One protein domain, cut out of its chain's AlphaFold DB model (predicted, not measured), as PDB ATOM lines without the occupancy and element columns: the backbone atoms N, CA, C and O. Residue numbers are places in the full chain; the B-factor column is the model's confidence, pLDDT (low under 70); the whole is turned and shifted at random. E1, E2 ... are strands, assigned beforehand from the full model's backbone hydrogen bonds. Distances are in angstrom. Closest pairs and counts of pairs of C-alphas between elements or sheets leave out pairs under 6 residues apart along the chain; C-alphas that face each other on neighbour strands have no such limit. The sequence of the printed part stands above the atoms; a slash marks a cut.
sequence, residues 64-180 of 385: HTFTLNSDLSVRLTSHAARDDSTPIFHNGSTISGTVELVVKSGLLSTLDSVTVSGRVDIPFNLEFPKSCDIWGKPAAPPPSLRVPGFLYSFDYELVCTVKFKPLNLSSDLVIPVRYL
ATOM      1  N   HIS A  64     -41.192 -28.462 331.633       96.94
ATOM      2  CA  HIS A  64     -40.254 -29.474 332.096       96.94
ATOM      3  C   HIS A  64     -39.162 -28.811 332.926       96.94
ATOM      4  O   HIS A  64     -38.679 -27.744 332.547       96.94
ATOM      5  N   THR A  65     -38.756 -29.444 334.026       96.88
ATOM      6  CA  THR A  65     -37.664 -28.963 334.881       96.88
ATOM      7  C   THR A  65     -36.569 -30.016 334.945       96.88
ATOM      8  O   THR A  65     -36.813 -31.140 335.374       96.88
ATOM      9  N   PHE A  66     -35.362 -29.639 334.539       96.19
ATOM     10  CA  PHE A  66     -34.166 -30.473 334.601       96.19
ATOM     11  C   PHE A  66     -33.180 -29.846 335.572       96.19
ATOM     12  O   PHE A  66     -32.974 -28.638 335.530       96.19
ATOM     13  N   THR A  67     -32.570 -30.642 336.439       94.62
ATOM     14  CA  THR A  67     -31.654 -30.153 337.478       94.62
ATOM     15  C   THR A  67     -30.328 -30.890 337.394       94.62
ATOM     16  O   THR A  67     -30.310 -32.121 337.397       94.62
ATOM     17  N   LEU A  68     -29.224 -30.149 337.363       91.62
ATOM     18  CA  LEU A  68     -27.883 -30.665 337.600       91.62
ATOM     19  C   LEU A  68     -27.465 -30.233 339.004       91.62
ATOM     20  O   LEU A  68     -27.168 -29.061 339.249       91.62
ATOM     21  N   ASN A  69     -27.447 -31.192 339.927       87.00
ATOM     22  CA  ASN A  69     -27.264 -30.933 341.354       87.00
ATOM     23  C   ASN A  69     -28.320 -29.939 341.885       87.00
ATOM     24  O   ASN A  69     -29.407 -29.799 341.329       87.00
ATOM     25  N   SER A  70     -28.014 -29.264 342.990       80.12
ATOM     26  CA  SER A  70     -28.867 -28.237 343.597       80.12
ATOM     27  C   SER A  70     -28.651 -26.825 343.049       80.12
ATOM     28  O   SER A  70     -29.245 -25.883 343.572       80.12
ATOM     29  N   ASP A  71     -27.761 -26.678 342.069       87.00
ATOM     30  CA  ASP A  71     -27.135 -25.391 341.762       87.00
ATOM     31  C   ASP A  71     -27.445 -24.926 340.335       87.00
ATOM     32  O   ASP A  71     -27.380 -23.735 340.052       87.00
ATOM     33  N   LEU A  72     -27.832 -25.833 339.434       90.38
ATOM     34  CA  LEU A  72     -28.234 -25.505 338.071       90.38
ATOM     35  C   LEU A  72     -29.543 -26.211 337.741       90.38
ATOM     36  O   LEU A  72     -29.658 -27.429 337.863       90.38
ATOM     37  N   SER A  73     -30.523 -25.455 337.268       93.69
ATOM     38  CA  SER A  73     -31.758 -26.006 336.737       93.69
ATOM     39  C   SER A  73     -32.167 -25.309 335.448       93.69
ATOM     40  O   SER A  73     -31.866 -24.141 335.223       93.69
ATOM     41  N   VAL A  74     -32.836 -26.037 334.568       95.25
ATOM     42  CA  VAL A  74     -33.370 -25.523 333.312       95.25
ATOM     43  C   VAL A  74     -34.845 -25.862 333.270       95.25
ATOM     44  O   VAL A  74     -35.233 -27.028 333.353       95.25
ATOM     45  N   ARG A  75     -35.665 -24.825 333.128       97.12
ATOM     46  CA  ARG A  75     -37.099 -24.935 332.887       97.12
ATOM     47  C   ARG A  75     -37.370 -24.640 331.425       97.12
ATOM     48  O   ARG A  75     -36.916 -23.613 330.934       97.12
ATOM     49  N   LEU A  76     -38.099 -25.502 330.730       96.88
ATOM     50  CA  LEU A  76     -38.461 -25.278 329.328       96.88
ATOM     51  C   LEU A  76     -39.879 -25.753 329.036       96.88
ATOM     52  O   LEU A  76     -40.365 -26.689 329.664       96.88
ATOM     53  N   THR A  77     -40.546 -25.113 328.083       96.56
ATOM     54  CA  THR A  77     -41.887 -25.516 327.632       96.56
ATOM     55  C   THR A  77     -41.793 -26.355 326.363       96.56
ATOM     56  O   THR A  77     -40.981 -26.041 325.491       96.56
ATOM     57  N   SER A  78     -42.620 -27.395 326.225       96.62
ATOM     58  CA  SER A  78     -42.608 -28.259 325.032       96.62
ATOM     59  C   SER A  78     -44.008 -28.674 324.563       96.62
ATOM     60  O   SER A  78     -45.011 -28.317 325.174       96.62
ATOM     61  N   HIS A  79     -44.088 -29.439 323.469       95.38
ATOM     62  CA  HIS A  79     -45.333 -30.024 322.956       95.38
ATOM     63  C   HIS A  79     -45.642 -31.423 323.505       95.38
ATOM     64  O   HIS A  79     -46.507 -32.117 322.969       95.38
ATOM     65  N   ALA A  80     -44.928 -31.873 324.537       94.50
ATOM     66  CA  ALA A  80     -45.191 -33.167 325.140       94.50
ATOM     67  C   ALA A  80     -46.594 -33.219 325.780       94.50
ATOM     68  O   ALA A  80     -47.227 -32.196 326.035       94.50
ATOM     69  N   ALA A  81     -47.112 -34.422 326.033       91.06
ATOM     70  CA  ALA A  81     -48.433 -34.567 326.655       91.06
ATOM     71  C   ALA A  81     -48.408 -34.271 328.165       91.06
ATOM     72  O   ALA A  81     -49.442 -33.930 328.741       91.06
ATOM     73  N   ARG A  82     -47.245 -34.453 328.800       94.94
ATOM     74  CA  ARG A  82     -47.029 -34.358 330.247       94.94
ATOM     75  C   ARG A  82     -45.655 -33.753 330.546       94.94
ATOM     76  O   ARG A  82     -44.733 -33.905 329.747       94.94
ATOM     77  N   ASP A  83     -45.515 -33.112 331.694       95.19
ATOM     78  CA  ASP A  83     -44.267 -32.522 332.201       95.19
ATOM     79  C   ASP A  83     -43.201 -33.564 332.587       95.19
ATOM     80  O   ASP A  83     -42.007 -33.309 332.440       95.19
ATOM     81  N   ASP A  84     -43.623 -34.760 332.995       94.38
ATOM     82  CA  ASP A  84     -42.755 -35.907 333.300       94.38
ATOM     83  C   ASP A  84     -42.272 -36.688 332.063       94.38
ATOM     84  O   ASP A  84     -41.481 -37.625 332.183       94.38
ATOM     85  N   SER A  85     -42.727 -36.317 330.864       95.62
ATOM     86  CA  SER A  85     -42.310 -36.952 329.611       95.62
ATOM     87  C   SER A  85     -41.157 -36.207 328.932       95.62
ATOM     88  O   SER A  85     -40.914 -35.031 329.204       95.62
ATOM     89  N   THR A  86     -40.427 -36.881 328.036       96.69
ATOM     90  CA  THR A  86     -39.346 -36.239 327.272       96.69
ATOM     91  C   THR A  86     -39.901 -35.064 326.458       96.69
ATOM     92  O   THR A  86     -40.876 -35.268 325.729       96.69
ATOM     93  N   PRO A  87     -39.291 -33.865 326.526       97.75
ATOM     94  CA  PRO A  87     -39.733 -32.705 325.766       97.75
ATOM     95  C   PRO A  87     -39.838 -33.000 324.271       97.75
ATOM     96  O   PRO A  87     -38.930 -33.597 323.692       97.75
ATOM     97  N   ILE A  88     -40.933 -32.568 323.644       96.94
ATOM     98  CA  ILE A  88     -41.189 -32.781 322.214       96.94
ATOM     99  C   ILE A  88     -41.202 -31.440 321.485       96.94
ATOM    100  O   ILE A  88     -41.908 -30.513 321.885       96.94
ATOM    101  N   PHE A  89     -40.476 -31.374 320.373       97.25
ATOM    102  CA  PHE A  89     -40.434 -30.235 319.464       97.25
ATOM    103  C   PHE A  89     -40.746 -30.662 318.030       97.25
ATOM    104  O   PHE A  89     -40.575 -31.820 317.649       97.25
ATOM    105  N   HIS A  90     -41.208 -29.710 317.227       96.50
ATOM    106  CA  HIS A  90     -41.558 -29.895 315.822       96.50
ATOM    107  C   HIS A  90     -40.747 -28.946 314.933       96.50
ATOM    108  O   HIS A  90     -40.083 -28.027 315.417       96.50
ATOM    109  N   ASN A  91     -40.827 -29.122 313.616       94.94
ATOM    110  CA  ASN A  91     -40.243 -28.188 312.654       94.94
ATOM    111  C   ASN A  91     -40.754 -26.758 312.896       94.94
ATOM    112  O   ASN A  91     -41.959 -26.535 313.013       94.94
ATOM    113  N   GLY A  92     -39.827 -25.800 312.977       94.06
ATOM    114  CA  GLY A  92     -40.130 -24.392 313.252       94.06
ATOM    115  C   GLY A  92     -40.521 -24.087 314.702       94.06
ATOM    116  O   GLY A  92     -40.920 -22.963 314.983       94.06
ATOM    117  N   SER A  93     -40.425 -25.054 315.622       95.19
ATOM    118  CA  SER A  93     -40.660 -24.788 317.044       95.19
ATOM    119  C   SER A  93     -39.586 -23.872 317.615       95.19
ATOM    120  O   SER A  93     -38.401 -23.997 317.303       95.19
ATOM    121  N   THR A  94     -40.018 -23.007 318.520       96.75
ATOM    122  CA  THR A  94     -39.145 -22.174 319.330       96.75
ATOM    123  C   THR A  94     -38.997 -22.807 320.709       96.75
ATOM    124  O   THR A  94     -39.964 -22.912 321.464       96.75
ATOM    125  N   ILE A  95     -37.788 -23.242 321.043       96.00
ATOM    126  CA  ILE A  95     -37.445 -23.778 322.355       96.00
ATOM    127  C   ILE A  95     -37.195 -22.599 323.289       96.00
ATOM    128  O   ILE A  95     -36.175 -21.917 323.197       96.00
ATOM    129  N   SER A  96     -38.146 -22.337 324.176       96.44
ATOM    130  CA  SER A  96     -38.054 -21.252 325.148       96.44
ATOM    131  C   SER A  96     -38.055 -21.792 326.571       96.44
ATOM    132  O   SER A  96     -38.630 -22.847 326.865       96.44
ATOM    133  N   GLY A  97     -37.362 -21.074 327.448       95.75
ATOM    134  CA  GLY A  97     -37.179 -21.505 328.819       95.75
ATOM    135  C   GLY A  97     -36.418 -20.508 329.675       95.75
ATOM    136  O   GLY A  97     -36.175 -19.359 329.303       95.75
ATOM    137  N   THR A  98     -36.052 -20.959 330.864       96.81
ATOM    138  CA  THR A  98     -35.275 -20.199 331.837       96.81
ATOM    139  C   THR A  98     -34.245 -21.121 332.461       96.81
ATOM    140  O   THR A  98     -34.590 -22.182 332.984       96.81
ATOM    141  N   VAL A  99     -32.984 -20.711 332.411       95.50
ATOM    142  CA  VAL A  99     -31.911 -21.324 333.191       95.50
ATOM    143  C   VAL A  99     -31.906 -20.653 334.557       95.50
ATOM    144  O   VAL A  99     -31.742 -19.443 334.641       95.50
ATOM    145  N   GLU A 100     -32.106 -21.414 335.619       94.31
ATOM    146  CA  GLU A 100     -31.981 -20.950 336.996       94.31
ATOM    147  C   GLU A 100     -30.665 -21.479 337.572       94.31
ATOM    148  O   GLU A 100     -30.463 -22.687 337.704       94.31
ATOM    149  N   LEU A 101     -29.763 -20.554 337.895       89.81
ATOM    150  CA  LEU A 101     -28.477 -20.825 338.523       89.81
ATOM    151  C   LEU A 101     -28.529 -20.357 339.980       89.81
ATOM    152  O   LEU A 101     -28.718 -19.172 340.259       89.81
ATOM    153  N   VAL A 102     -28.329 -21.289 340.905       87.12
ATOM    154  CA  VAL A 102     -28.212 -21.041 342.340       87.12
ATOM    155  C   VAL A 102     -26.745 -21.170 342.725       87.12
ATOM    156  O   VAL A 102     -26.195 -22.263 342.830       87.12
ATOM    157  N   VAL A 103     -26.094 -20.033 342.955       82.19
ATOM    158  CA  VAL A 103     -24.718 -19.994 343.450       82.19
ATOM    159  C   VAL A 103     -24.766 -20.144 344.967       82.19
ATOM    160  O   VAL A 103     -25.180 -19.225 345.676       82.19
ATOM    161  N   LYS A 104     -24.373 -21.315 345.475       79.06
ATOM    162  CA  LYS A 104     -24.259 -21.557 346.917       79.06
ATOM    163  C   LYS A 104     -22.969 -20.970 347.483       79.06
ATOM    164  O   LYS A 104     -21.911 -21.015 346.850       79.06
ATOM    165  N   SER A 105     -23.045 -20.486 348.722       67.88
ATOM    166  CA  SER A 105     -21.874 -20.082 349.499       67.88
ATOM    167  C   SER A 105     -20.930 -21.280 349.662       67.88
ATOM    168  O   SER A 105     -21.300 -22.266 350.296       67.88
ATOM    169  N   GLY A 106     -19.737 -21.212 349.070       65.81
ATOM    170  CA  GLY A 106     -18.751 -22.304 349.098       65.81
ATOM    171  C   GLY A 106     -18.053 -22.550 347.759       65.81
ATOM    172  O   GLY A 106     -16.891 -22.933 347.734       65.81
ATOM    173  N   LEU A 107     -18.708 -22.242 346.635       62.19
ATOM    174  CA  LEU A 107     -18.110 -22.396 345.296       62.19
ATOM    175  C   LEU A 107     -16.927 -21.441 345.046       62.19
ATOM    176  O   LEU A 107     -16.054 -21.730 344.234       62.19
ATOM    177  N   LEU A 108     -16.896 -20.319 345.769       57.78
ATOM    178  CA  LEU A 108     -15.833 -19.310 345.732       57.78
ATOM    179  C   LEU A 108     -15.109 -19.157 347.077       57.78
ATOM    180  O   LEU A 108     -14.266 -18.278 347.210       57.78
ATOM    181  N   SER A 109     -15.409 -19.987 348.086       55.88
ATOM    182  CA  SER A 109     -14.866 -19.786 349.442       55.88
ATOM    183  C   SER A 109     -13.358 -20.021 349.550       55.88
ATOM    184  O   SER A 109     -12.771 -19.715 350.582       55.88
ATOM    185  N   THR A 110     -12.725 -20.566 348.510       54.44
ATOM    186  CA  THR A 110     -11.265 -20.683 348.403       54.44
ATOM    187  C   THR A 110     -10.576 -19.363 348.043       54.44
ATOM    188  O   THR A 110      -9.364 -19.266 348.208       54.44
ATOM    189  N   LEU A 111     -11.321 -18.346 347.593       53.38
ATOM    190  CA  LEU A 111     -10.825 -17.008 347.275       53.38
ATOM    191  C   LEU A 111     -11.357 -16.016 348.327       53.38
ATOM    192  O   LEU A 111     -12.488 -15.548 348.247       53.38
ATOM    193  N   ASP A 112     -10.539 -15.742 349.344       51.47
ATOM    194  CA  ASP A 112     -10.661 -14.618 350.286       51.47
ATOM    195  C   ASP A 112     -12.034 -14.373 350.938       51.47
ATOM    196  O   ASP A 112     -12.620 -13.317 350.763       51.47
ATOM    197  N   SER A 113     -12.522 -15.271 351.804       55.34
ATOM    198  CA  SER A 113     -13.572 -15.007 352.828       55.34
ATOM    199  C   SER A 113     -14.926 -14.406 352.381       55.34
ATOM    200  O   SER A 113     -15.819 -14.234 353.213       55.34
ATOM    201  N   VAL A 114     -15.135 -14.127 351.092       46.75
ATOM    202  CA  VAL A 114     -16.370 -13.549 350.559       46.75
ATOM    203  C   VAL A 114     -17.339 -14.679 350.234       46.75
ATOM    204  O   VAL A 114     -17.152 -15.472 349.311       46.75
ATOM    205  N   THR A 115     -18.428 -14.744 350.994       54.75
ATOM    206  CA  THR A 115     -19.548 -15.643 350.718       54.75
ATOM    207  C   THR A 115     -20.505 -14.975 349.736       54.75
ATOM    208  O   THR A 115     -21.421 -14.253 350.119       54.75
ATOM    209  N   VAL A 116     -20.303 -15.211 348.439       58.59
ATOM    210  CA  VAL A 116     -21.302 -14.840 347.428       58.59
ATOM    211  C   VAL A 116     -22.342 -15.953 347.358       58.59
ATOM    212  O   VAL A 116     -22.015 -17.095 347.037       58.59
ATOM    213  N   SER A 117     -23.592 -15.620 347.666       77.12
ATOM    214  CA  SER A 117     -24.746 -16.452 347.335       77.12
ATOM    215  C   SER A 117     -25.723 -15.634 346.506       77.12
ATOM    216  O   SER A 117     -25.865 -14.429 346.714       77.12
ATOM    217  N   GLY A 118     -26.352 -16.265 345.522       83.94
ATOM    218  CA  GLY A 118     -27.251 -15.567 344.616       83.94
ATOM    219  C   GLY A 118     -28.024 -16.525 343.729       83.94
ATOM    220  O   GLY A 118     -27.569 -17.630 343.441       83.94
ATOM    221  N   ARG A 119     -29.203 -16.078 343.302       90.25
ATOM    222  CA  ARG A 119     -30.031 -16.755 342.310       90.25
ATOM    223  C   ARG A 119     -30.084 -15.889 341.061       90.25
ATOM    224  O   ARG A 119     -30.368 -14.698 341.160       90.25
ATOM    225  N   VAL A 120     -29.814 -16.489 339.908       91.44
ATOM    226  CA  VAL A 120     -29.888 -15.819 338.610       91.44
ATOM    227  C   VAL A 120     -30.780 -16.637 337.689       91.44
ATOM    228  O   VAL A 120     -30.495 -17.803 337.426       91.44
ATOM    229  N   ASP A 121     -31.831 -16.000 337.184       93.38
ATOM    230  CA  ASP A 121     -32.746 -16.578 336.206       93.38
ATOM    231  C   ASP A 121     -32.425 -15.960 334.830       93.38
ATOM    232  O   ASP A 121     -32.555 -14.751 334.629       93.38
ATOM    233  N   ILE A 122     -31.964 -16.781 333.884       95.50
ATOM    234  CA  ILE A 122     -31.530 -16.371 332.544       95.50
ATOM    235  C   ILE A 122     -32.540 -16.912 331.524       95.50
ATOM    236  O   ILE A 122     -32.546 -18.120 331.255       95.50
ATOM    237  N   PRO A 123     -33.416 -16.068 330.952       96.88
ATOM    238  CA  PRO A 123     -34.333 -16.511 329.912       96.88
ATOM    239  C   PRO A 123     -33.564 -16.833 328.629       96.88
ATOM    240  O   PRO A 123     -32.594 -16.157 328.284       96.88
ATOM    241  N   PHE A 124     -34.023 -17.841 327.895       96.44
ATOM    242  CA  PHE A 124     -33.486 -18.168 326.579       96.44
ATOM    243  C   PHE A 124     -34.600 -18.501 325.594       96.44
ATOM    244  O   PHE A 124     -35.714 -18.887 325.962       96.44
ATOM    245  N   ASN A 125     -34.269 -18.344 324.320       96.12
ATOM    246  CA  ASN A 125     -35.145 -18.619 323.203       96.12
ATOM    247  C   ASN A 125     -34.274 -19.086 322.024       96.12
ATOM    248  O   ASN A 125     -33.400 -18.348 321.572       96.12
ATOM    249  N   LEU A 126     -34.471 -20.331 321.591       95.75
ATOM    250  CA  LEU A 126     -33.707 -20.988 320.533       95.75
ATOM    251  C   LEU A 126     -34.669 -21.507 319.466       95.75
ATOM    252  O   LEU A 126     -35.605 -22.241 319.775       95.75
ATOM    253  N   GLU A 127     -34.435 -21.184 318.200       95.44
ATOM    254  CA  GLU A 127     -35.176 -21.820 317.109       95.44
ATOM    255  C   GLU A 127     -34.631 -23.226 316.852       95.44
ATOM    256  O   GLU A 127     -33.417 -23.426 316.769       95.44
ATOM    257  N   PHE A 128     -35.522 -24.210 316.695       93.38
ATOM    258  CA  PHE A 128     -35.099 -25.534 316.250       93.38
ATOM    259  C   PHE A 128     -34.475 -25.417 314.846       93.38
ATOM    260  O   PHE A 128     -35.076 -24.777 313.973       93.38
ATOM    261  N   PRO A 129     -33.294 -26.011 314.591       93.81
ATOM    262  CA  PRO A 129     -32.594 -25.840 313.324       93.81
ATOM    263  C   PRO A 129     -33.460 -26.279 312.138       93.81
ATOM    264  O   PRO A 129     -34.076 -27.341 312.153       93.81
ATOM    265  N   LYS A 130     -33.494 -25.464 311.077       94.44
ATOM    266  CA  LYS A 130     -34.204 -25.802 309.826       94.44
ATOM    267  C   LYS A 130     -33.420 -26.787 308.961       94.44
ATOM    268  O   LYS A 130     -34.009 -27.500 308.155       94.44
ATOM    269  N   SER A 131     -32.101 -26.810 309.134       95.06
ATOM    270  CA  SER A 131     -31.167 -27.689 308.443       95.06
ATOM    271  C   SER A 131     -30.083 -28.132 309.418       95.06
ATOM    272  O   SER A 131     -29.656 -27.352 310.268       95.06
ATOM    273  N   CYS A 132     -29.611 -29.357 309.261       94.00
ATOM    274  CA  CYS A 132     -28.403 -29.886 309.878       94.00
ATOM    275  C   CYS A 132     -27.495 -30.458 308.789       94.00
ATOM    276  O   CYS A 132     -27.949 -30.735 307.677       94.00
ATOM    277  N   ASP A 133     -26.218 -30.618 309.106       94.69
ATOM    278  CA  ASP A 133     -25.304 -31.373 308.261       94.69
ATOM    279  C   ASP A 133     -25.509 -32.869 308.523       94.69
ATOM    280  O   ASP A 133     -25.284 -33.347 309.636       94.69
ATOM    281  N   ILE A 134     -25.987 -33.596 307.513       92.88
ATOM    282  CA  ILE A 134     -26.143 -35.046 307.563       92.88
ATOM    283  C   ILE A 134     -25.289 -35.639 306.449       92.88
ATOM    284  O   ILE A 134     -25.566 -35.444 305.265       92.88
ATOM    285  N   TRP A 135     -24.233 -36.355 306.838       93.19
ATOM    286  CA  TRP A 135     -23.253 -36.938 305.914       93.19
ATOM    287  C   TRP A 135     -22.630 -35.921 304.937       93.19
ATOM    288  O   TRP A 135     -22.442 -36.218 303.757       93.19
ATOM    289  N   GLY A 136     -22.302 -34.716 305.418       93.50
ATOM    290  CA  GLY A 136     -21.654 -33.665 304.627       93.50
ATOM    291  C   GLY A 136     -22.612 -32.890 303.718       93.50
ATOM    292  O   GLY A 136     -22.160 -32.173 302.822       93.50
ATOM    293  N   LYS A 137     -23.929 -33.058 303.889       94.12
ATOM    294  CA  LYS A 137     -24.959 -32.389 303.092       94.12
ATOM    295  C   LYS A 137     -25.955 -31.665 303.997       94.12
ATOM    296  O   LYS A 137     -26.459 -32.261 304.951       94.12
ATOM    297  N   PRO A 138     -26.310 -30.407 303.680       95.75
ATOM    298  CA  PRO A 138     -27.381 -29.720 304.383       95.75
ATOM    299  C   PRO A 138     -28.711 -30.417 304.087       95.75
ATOM    300  O   PRO A 138     -29.130 -30.523 302.933       95.75
ATOM    301  N   ALA A 139     -29.383 -30.892 305.129       95.69
ATOM    302  CA  ALA A 139     -30.690 -31.521 305.030       95.69
ATOM    303  C   ALA A 139     -31.568 -31.157 306.233       95.69
ATOM    304  O   ALA A 139     -31.074 -30.730 307.277       95.69
ATOM    305  N   ALA A 140     -32.886 -31.320 306.102       95.50
ATOM    306  CA  ALA A 140     -33.798 -31.124 307.228       95.50
ATOM    307  C   ALA A 140     -33.488 -32.136 308.350       95.50
ATOM    308  O   ALA A 140     -33.183 -33.287 308.030       95.50
ATOM    309  N   PRO A 141     -33.607 -31.763 309.638       95.75
ATOM    310  CA  PRO A 141     -33.326 -32.686 310.732       95.75
ATOM    311  C   PRO A 141     -34.212 -33.942 310.688       95.75
ATOM    312  O   PRO A 141     -35.418 -33.820 310.446       95.75
ATOM    313  N   PRO A 142     -33.653 -35.145 310.910       95.19
ATOM    314  CA  PRO A 142     -34.411 -36.393 310.940       95.19
ATOM    315  C   PRO A 142     -35.318 -36.462 312.164       95.19
ATOM    316  O   PRO A 142     -34.942 -35.956 313.222       95.19
ATOM    317  N   PRO A 143     -36.488 -37.119 312.089       95.69
ATOM    318  CA  PRO A 143     -37.262 -37.419 313.289       95.69
ATOM    319  C   PRO A 143     -36.410 -38.195 314.298       95.69
ATOM    320  O   PRO A 143     -35.597 -39.035 313.911       95.69
ATOM    321  N   SER A 144     -36.638 -37.966 315.591       95.50
ATOM    322  CA  SER A 144     -35.994 -38.758 316.634       95.50
ATOM    323  C   SER A 144     -36.315 -40.238 316.461       95.50
ATOM    324  O   SER A 144     -37.474 -40.649 316.592       95.50
ATOM    325  N   LEU A 145     -35.279 -41.031 316.203       93.88
ATOM    326  CA  LEU A 145     -35.365 -42.445 315.863       93.88
ATOM    327  C   LEU A 145     -34.517 -43.243 316.846       93.88
ATOM    328  O   LEU A 145     -33.297 -43.122 316.856       93.88
ATOM    329  N   ARG A 146     -35.167 -44.101 317.631       89.38
ATOM    330  CA  ARG A 146     -34.500 -45.094 318.474       89.38
ATOM    331  C   ARG A 146     -35.313 -46.379 318.433       89.38
ATOM    332  O   ARG A 146     -36.191 -46.593 319.265       89.38
ATOM    333  N   VAL A 147     -35.077 -47.189 317.406       81.62
ATOM    334  CA  VAL A 147     -35.765 -48.470 317.220       81.62
ATOM    335  C   VAL A 147     -34.733 -49.591 317.350       81.62
ATOM    336  O   VAL A 147     -33.734 -49.569 316.631       81.62
ATOM    337  N   PRO A 148     -34.925 -50.554 318.269       80.56
ATOM    338  CA  PRO A 148     -34.023 -51.694 318.391       80.56
ATOM    339  C   PRO A 148     -33.869 -52.436 317.058       80.56
ATOM    340  O   PRO A 148     -34.860 -52.687 316.376       80.56
ATOM    341  N   GLY A 149     -32.635 -52.793 316.700       82.06
ATOM    342  CA  GLY A 149     -32.316 -53.502 315.454       82.06
ATOM    343  C   GLY A 149     -32.011 -52.604 314.250       82.06
ATOM    344  O   GLY A 149     -31.639 -53.121 313.202       82.06
ATOM    345  N   PHE A 150     -32.128 -51.282 314.391       82.62
ATOM    346  CA  PHE A 150     -31.800 -50.327 313.334       82.62
ATOM    347  C   PHE A 150     -30.334 -49.897 313.458       82.62
ATOM    348  O   PHE A 150     -29.827 -49.726 314.565       82.62
ATOM    349  N   LEU A 151     -29.663 -49.704 312.318       85.25
ATOM    350  CA  LEU A 151     -28.242 -49.333 312.272       85.25
ATOM    351  C   LEU A 151     -27.972 -47.898 312.744       85.25
ATOM    352  O   LEU A 151     -26.883 -47.600 313.228       85.25
ATOM    353  N   TYR A 152     -28.965 -47.017 312.617       89.50
ATOM    354  CA  TYR A 152     -28.852 -45.611 312.983       89.50
ATOM    355  C   TYR A 152     -29.883 -45.227 314.038       89.50
ATOM    356  O   TYR A 152     -31.018 -45.712 314.044       89.50
ATOM    357  N   SER A 153     -29.479 -44.299 314.900       92.62
ATOM    358  CA  SER A 153     -30.366 -43.585 315.810       92.62
ATOM    359  C   SER A 153     -30.168 -42.084 315.634       92.62
ATOM    360  O   SER A 153     -29.070 -41.629 315.315       92.62
ATOM    361  N   PHE A 154     -31.249 -41.331 315.799       95.25
ATOM    362  CA  PHE A 154     -31.245 -39.875 315.728       95.25
ATOM    363  C   PHE A 154     -31.739 -39.344 317.067       95.25
ATOM    364  O   PHE A 154     -32.938 -39.382 317.355       95.25
ATOM    365  N   ASP A 155     -30.805 -38.872 317.884       95.56
ATOM    366  CA  ASP A 155     -31.062 -38.308 319.202       95.56
ATOM    367  C   ASP A 155     -30.731 -36.812 319.197       95.56
ATOM    368  O   ASP A 155     -29.850 -36.357 318.468       95.56
ATOM    369  N   TYR A 156     -31.467 -36.044 319.997       96.75
ATOM    370  CA  TYR A 156     -31.272 -34.606 320.131       96.75
ATOM    371  C   TYR A 156     -31.117 -34.259 321.602       96.75
ATOM    372  O   TYR A 156     -31.859 -34.753 322.454       96.75
ATOM    373  N   GLU A 157     -30.176 -33.372 321.890       97.00
ATOM    374  CA  GLU A 157     -29.864 -32.942 323.245       97.00
ATOM    375  C   GLU A 157     -29.737 -31.420 323.289       97.00
ATOM    376  O   GLU A 157     -29.170 -30.794 322.392       97.00
ATOM    377  N   LEU A 158     -30.271 -30.822 324.350       95.94
ATOM    378  CA  LEU A 158     -29.971 -29.448 324.729       95.94
ATOM    379  C   LEU A 158     -28.903 -29.487 325.813       95.94
ATOM    380  O   LEU A 158     -29.118 -30.068 326.874       95.94
ATOM    381  N   VAL A 159     -27.764 -28.856 325.548       96.44
ATOM    382  CA  VAL A 159     -26.643 -28.813 326.489       96.44
ATOM    383  C   VAL A 159     -26.533 -27.406 327.065       96.44
ATOM    384  O   VAL A 159     -26.311 -26.438 326.337       96.44
ATOM    385  N   CYS A 160     -26.699 -27.288 328.382       95.31
ATOM    386  CA  CYS A 160     -26.449 -26.058 329.123       95.31
ATOM    387  C   CYS A 160     -25.086 -26.156 329.815       95.31
ATOM    388  O   CYS A 160     -24.938 -26.888 330.792       95.31
ATOM    389  N   THR A 161     -24.104 -25.411 329.308       94.25
ATOM    390  CA  THR A 161     -22.740 -25.376 329.849       94.25
ATOM    391  C   THR A 161     -22.515 -24.111 330.670       94.25
ATOM    392  O   THR A 161     -22.547 -22.998 330.139       94.25
ATOM    393  N   VAL A 162     -22.195 -24.272 331.952       89.94
ATOM    394  CA  VAL A 162     -21.757 -23.180 332.832       89.94
ATOM    395  C   VAL A 162     -20.237 -23.230 332.950       89.94
ATOM    396  O   VAL A 162     -19.684 -24.241 333.374       89.94
ATOM    397  N   LYS A 163     -19.547 -22.146 332.572       89.56
ATOM    398  CA  LYS A 163     -18.078 -22.038 332.655       89.56
ATOM    399  C   LYS A 163     -17.659 -21.076 333.759       89.56
ATOM    400  O   LYS A 163     -17.891 -19.871 333.662       89.56
ATOM    401  N   PHE A 164     -16.943 -21.592 334.747       84.19
ATOM    402  CA  PHE A 164     -16.306 -20.816 335.805       84.19
ATOM    403  C   PHE A 164     -14.860 -20.509 335.409       84.19
ATOM    404  O   PHE A 164     -13.932 -21.249 335.735       84.19
ATOM    405  N   LYS A 165     -14.666 -19.395 334.691       83.06
ATOM    406  CA  LYS A 165     -13.353 -18.962 334.173       83.06
ATOM    407  C   LYS A 165     -12.217 -18.950 335.214       83.06
ATOM    408  O   LYS A 165     -11.140 -19.409 334.857       83.06
ATOM    409  N   PRO A 166     -12.409 -18.489 336.468       77.69
ATOM    410  CA  PRO A 166     -11.308 -18.435 337.434       77.69
ATOM    411  C   PRO A 166     -10.743 -19.809 337.809       77.69
ATOM    412  O   PRO A 166      -9.585 -19.907 338.195       77.69
ATOM    413  N   LEU A 167     -11.554 -20.865 337.694       75.12
ATOM    414  CA  LEU A 167     -11.193 -22.222 338.107       75.12
ATOM    415  C   LEU A 167     -10.997 -23.168 336.914       75.12
ATOM    416  O   LEU A 167     -10.693 -24.339 337.115       75.12
ATOM    417  N   ASN A 168     -11.206 -22.685 335.680       82.12
ATOM    418  CA  ASN A 168     -11.318 -23.517 334.476       82.12
ATOM    419  C   ASN A 168     -12.288 -24.705 334.649       82.12
ATOM    420  O   ASN A 168     -12.123 -25.745 334.017       82.12
ATOM    421  N   LEU A 169     -13.308 -24.551 335.500       86.12
ATOM    422  CA  LEU A 169     -14.331 -25.569 335.725       86.12
ATOM    423  C   LEU A 169     -15.496 -25.346 334.763       86.12
ATOM    424  O   LEU A 169     -15.964 -24.216 334.592       86.12
ATOM    425  N   SER A 170     -15.988 -26.426 334.166       90.75
ATOM    426  CA  SER A 170     -17.236 -26.439 333.408       90.75
ATOM    427  C   SER A 170     -18.198 -27.467 333.983       90.75
ATOM    428  O   SER A 170     -17.789 -28.518 334.475       90.75
ATOM    429  N   SER A 171     -19.486 -27.162 333.929       90.19
ATOM    430  CA  SER A 171     -20.551 -28.102 334.268       90.19
ATOM    431  C   SER A 171     -21.582 -28.101 333.156       90.19
ATOM    432  O   SER A 171     -22.047 -27.030 332.764       90.19
ATOM    433  N   ASP A 172     -21.923 -29.295 332.682       94.44
ATOM    434  CA  ASP A 172     -22.837 -29.500 331.566       94.44
ATOM    435  C   ASP A 172     -24.106 -30.194 332.064       94.44
ATOM    436  O   ASP A 172     -24.058 -31.301 332.601       94.44
ATOM    437  N   LEU A 173     -25.250 -29.538 331.887       95.19
ATOM    438  CA  LEU A 173     -26.564 -30.155 332.036       95.19
ATOM    439  C   LEU A 173     -27.055 -30.564 330.646       95.19
ATOM    440  O   LEU A 173     -27.381 -29.707 329.824       95.19
ATOM    441  N   VAL A 174     -27.097 -31.873 330.402       96.44
ATOM    442  CA  VAL A 174     -27.582 -32.470 329.152       96.44
ATOM    443  C   VAL A 174     -29.056 -32.825 329.303       96.44
ATOM    444  O   VAL A 174     -29.445 -33.553 330.215       96.44
ATOM    445  N   ILE A 175     -29.885 -32.300 328.407       97.25
ATOM    446  CA  ILE A 175     -31.334 -32.472 328.427       97.25
ATOM    447  C   ILE A 175     -31.742 -33.207 327.150       97.25
ATOM    448  O   ILE A 175     -31.676 -32.611 326.069       97.25
ATOM    449  N   PRO A 176     -32.185 -34.472 327.230       97.56
ATOM    450  CA  PRO A 176     -32.658 -35.189 326.057       97.56
ATOM    451  C   PRO A 176     -33.968 -34.569 325.564       97.56
ATOM    452  O   PRO A 176     -34.893 -34.331 326.344       97.56
ATOM    453  N   VAL A 177     -34.066 -34.344 324.257       97.12
ATOM    454  CA  VAL A 177     -35.275 -33.831 323.609       97.12
ATOM    455  C   VAL A 177     -35.646 -34.705 322.416       97.12
ATOM    456  O   VAL A 177     -34.801 -35.350 321.798       97.12
ATOM    457  N   ARG A 178     -36.935 -34.745 322.077       97.00
ATOM    458  CA  ARG A 178     -37.423 -35.435 320.882       97.00
ATOM    459  C   ARG A 178     -37.844 -34.432 319.829       97.00
ATOM    460  O   ARG A 178     -38.630 -33.527 320.096       97.00
ATOM    461  N   TYR A 179     -37.383 -34.657 318.612       96.94
ATOM    462  CA  TYR A 179     -37.836 -33.942 317.438       96.94
ATOM    463  C   TYR A 179     -38.800 -34.814 316.638       96.94
ATOM    464  O   TYR A 179     -38.449 -35.904 316.186       96.94
ATOM    465  N   LEU A 180     -40.031 -34.343 316.471       95.88
ATOM    466  CA  LEU A 180     -41.068 -35.000 315.684       95.88
ATOM    467  C   LEU A 180     -41.524 -34.032 314.584       95.88
ATOM    468  O   LEU A 180     -42.354 -33.164 314.855       95.88
TER     469      LEU A 180
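Overview. This is residues 64 to 180 of the 385 residues of an uncharacterized protein of Exidia glandulosa HHB12029 (UniProt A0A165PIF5). A twisted sheet of four strands, E1 to E4, and a long hairpin, E7 and E8, make a loose sandwich, with the hairpin over one face of the sheet. The small hairpin E5 and E6 lies beyond one end, where residues 147 to 152 stick out; the link of residues 104 to 117 lies at the opposite end. The 117 printed residues hold no named helix and eight strands, E1 to E8 in chain order, with under half of the residues in named elements: all strand. The sheet's order is E1, E2, E3, E4, all antiparallel; the whole is loose, with a radius of gyration of the C-alphas of 17.7 A and spans of 55 by 33 by 27 A.

Along the chain. E1, residues 64 to 68, begins at C-alpha 64 (-40.254, -29.474, 332.096). E2 is residues 72 to 77, E3 94 to 103, 28.2 A long, and E4 118 to 127, 29.3 A. E5 is residues 132 to 134, E6 137 to 139, E7 156 to 164, 25.7 A. E8, residues 169 to 179, 30.9 A, ends at C-alpha 179 (-37.836, -33.942, 317.438).

Arrangement. E1 to E4 form a meander, each strand the antiparallel neighbour of the one before. Within hydrogen-bond range are N 66 and O 74, 2.9 A, for E1 and E2; N 98 and O 75, 2.8 A, for E2 and E3; and N 99 and O 122, 2.9 A, for E3 and E4. In the hairpin E7 and E8, N 160 and O 173 are 2.9 A apart. The closest C-alphas of E1 and E8 are those of Leu 68 and Leu 173, 5.7 A. In the hairpin E5 and E6, N 134 and O 137 are 2.9 A apart; E4 and E5 are apart.

Size, cuts and confidence. The C-alphas of Ser 113 and Gly 149, the two farthest apart, are 56.8 A from each other. The printed part has no cut. The links E2 to E3, E3 to E4 and E6 to E7 are long. Residues 105 to 116 have pLDDT under 70.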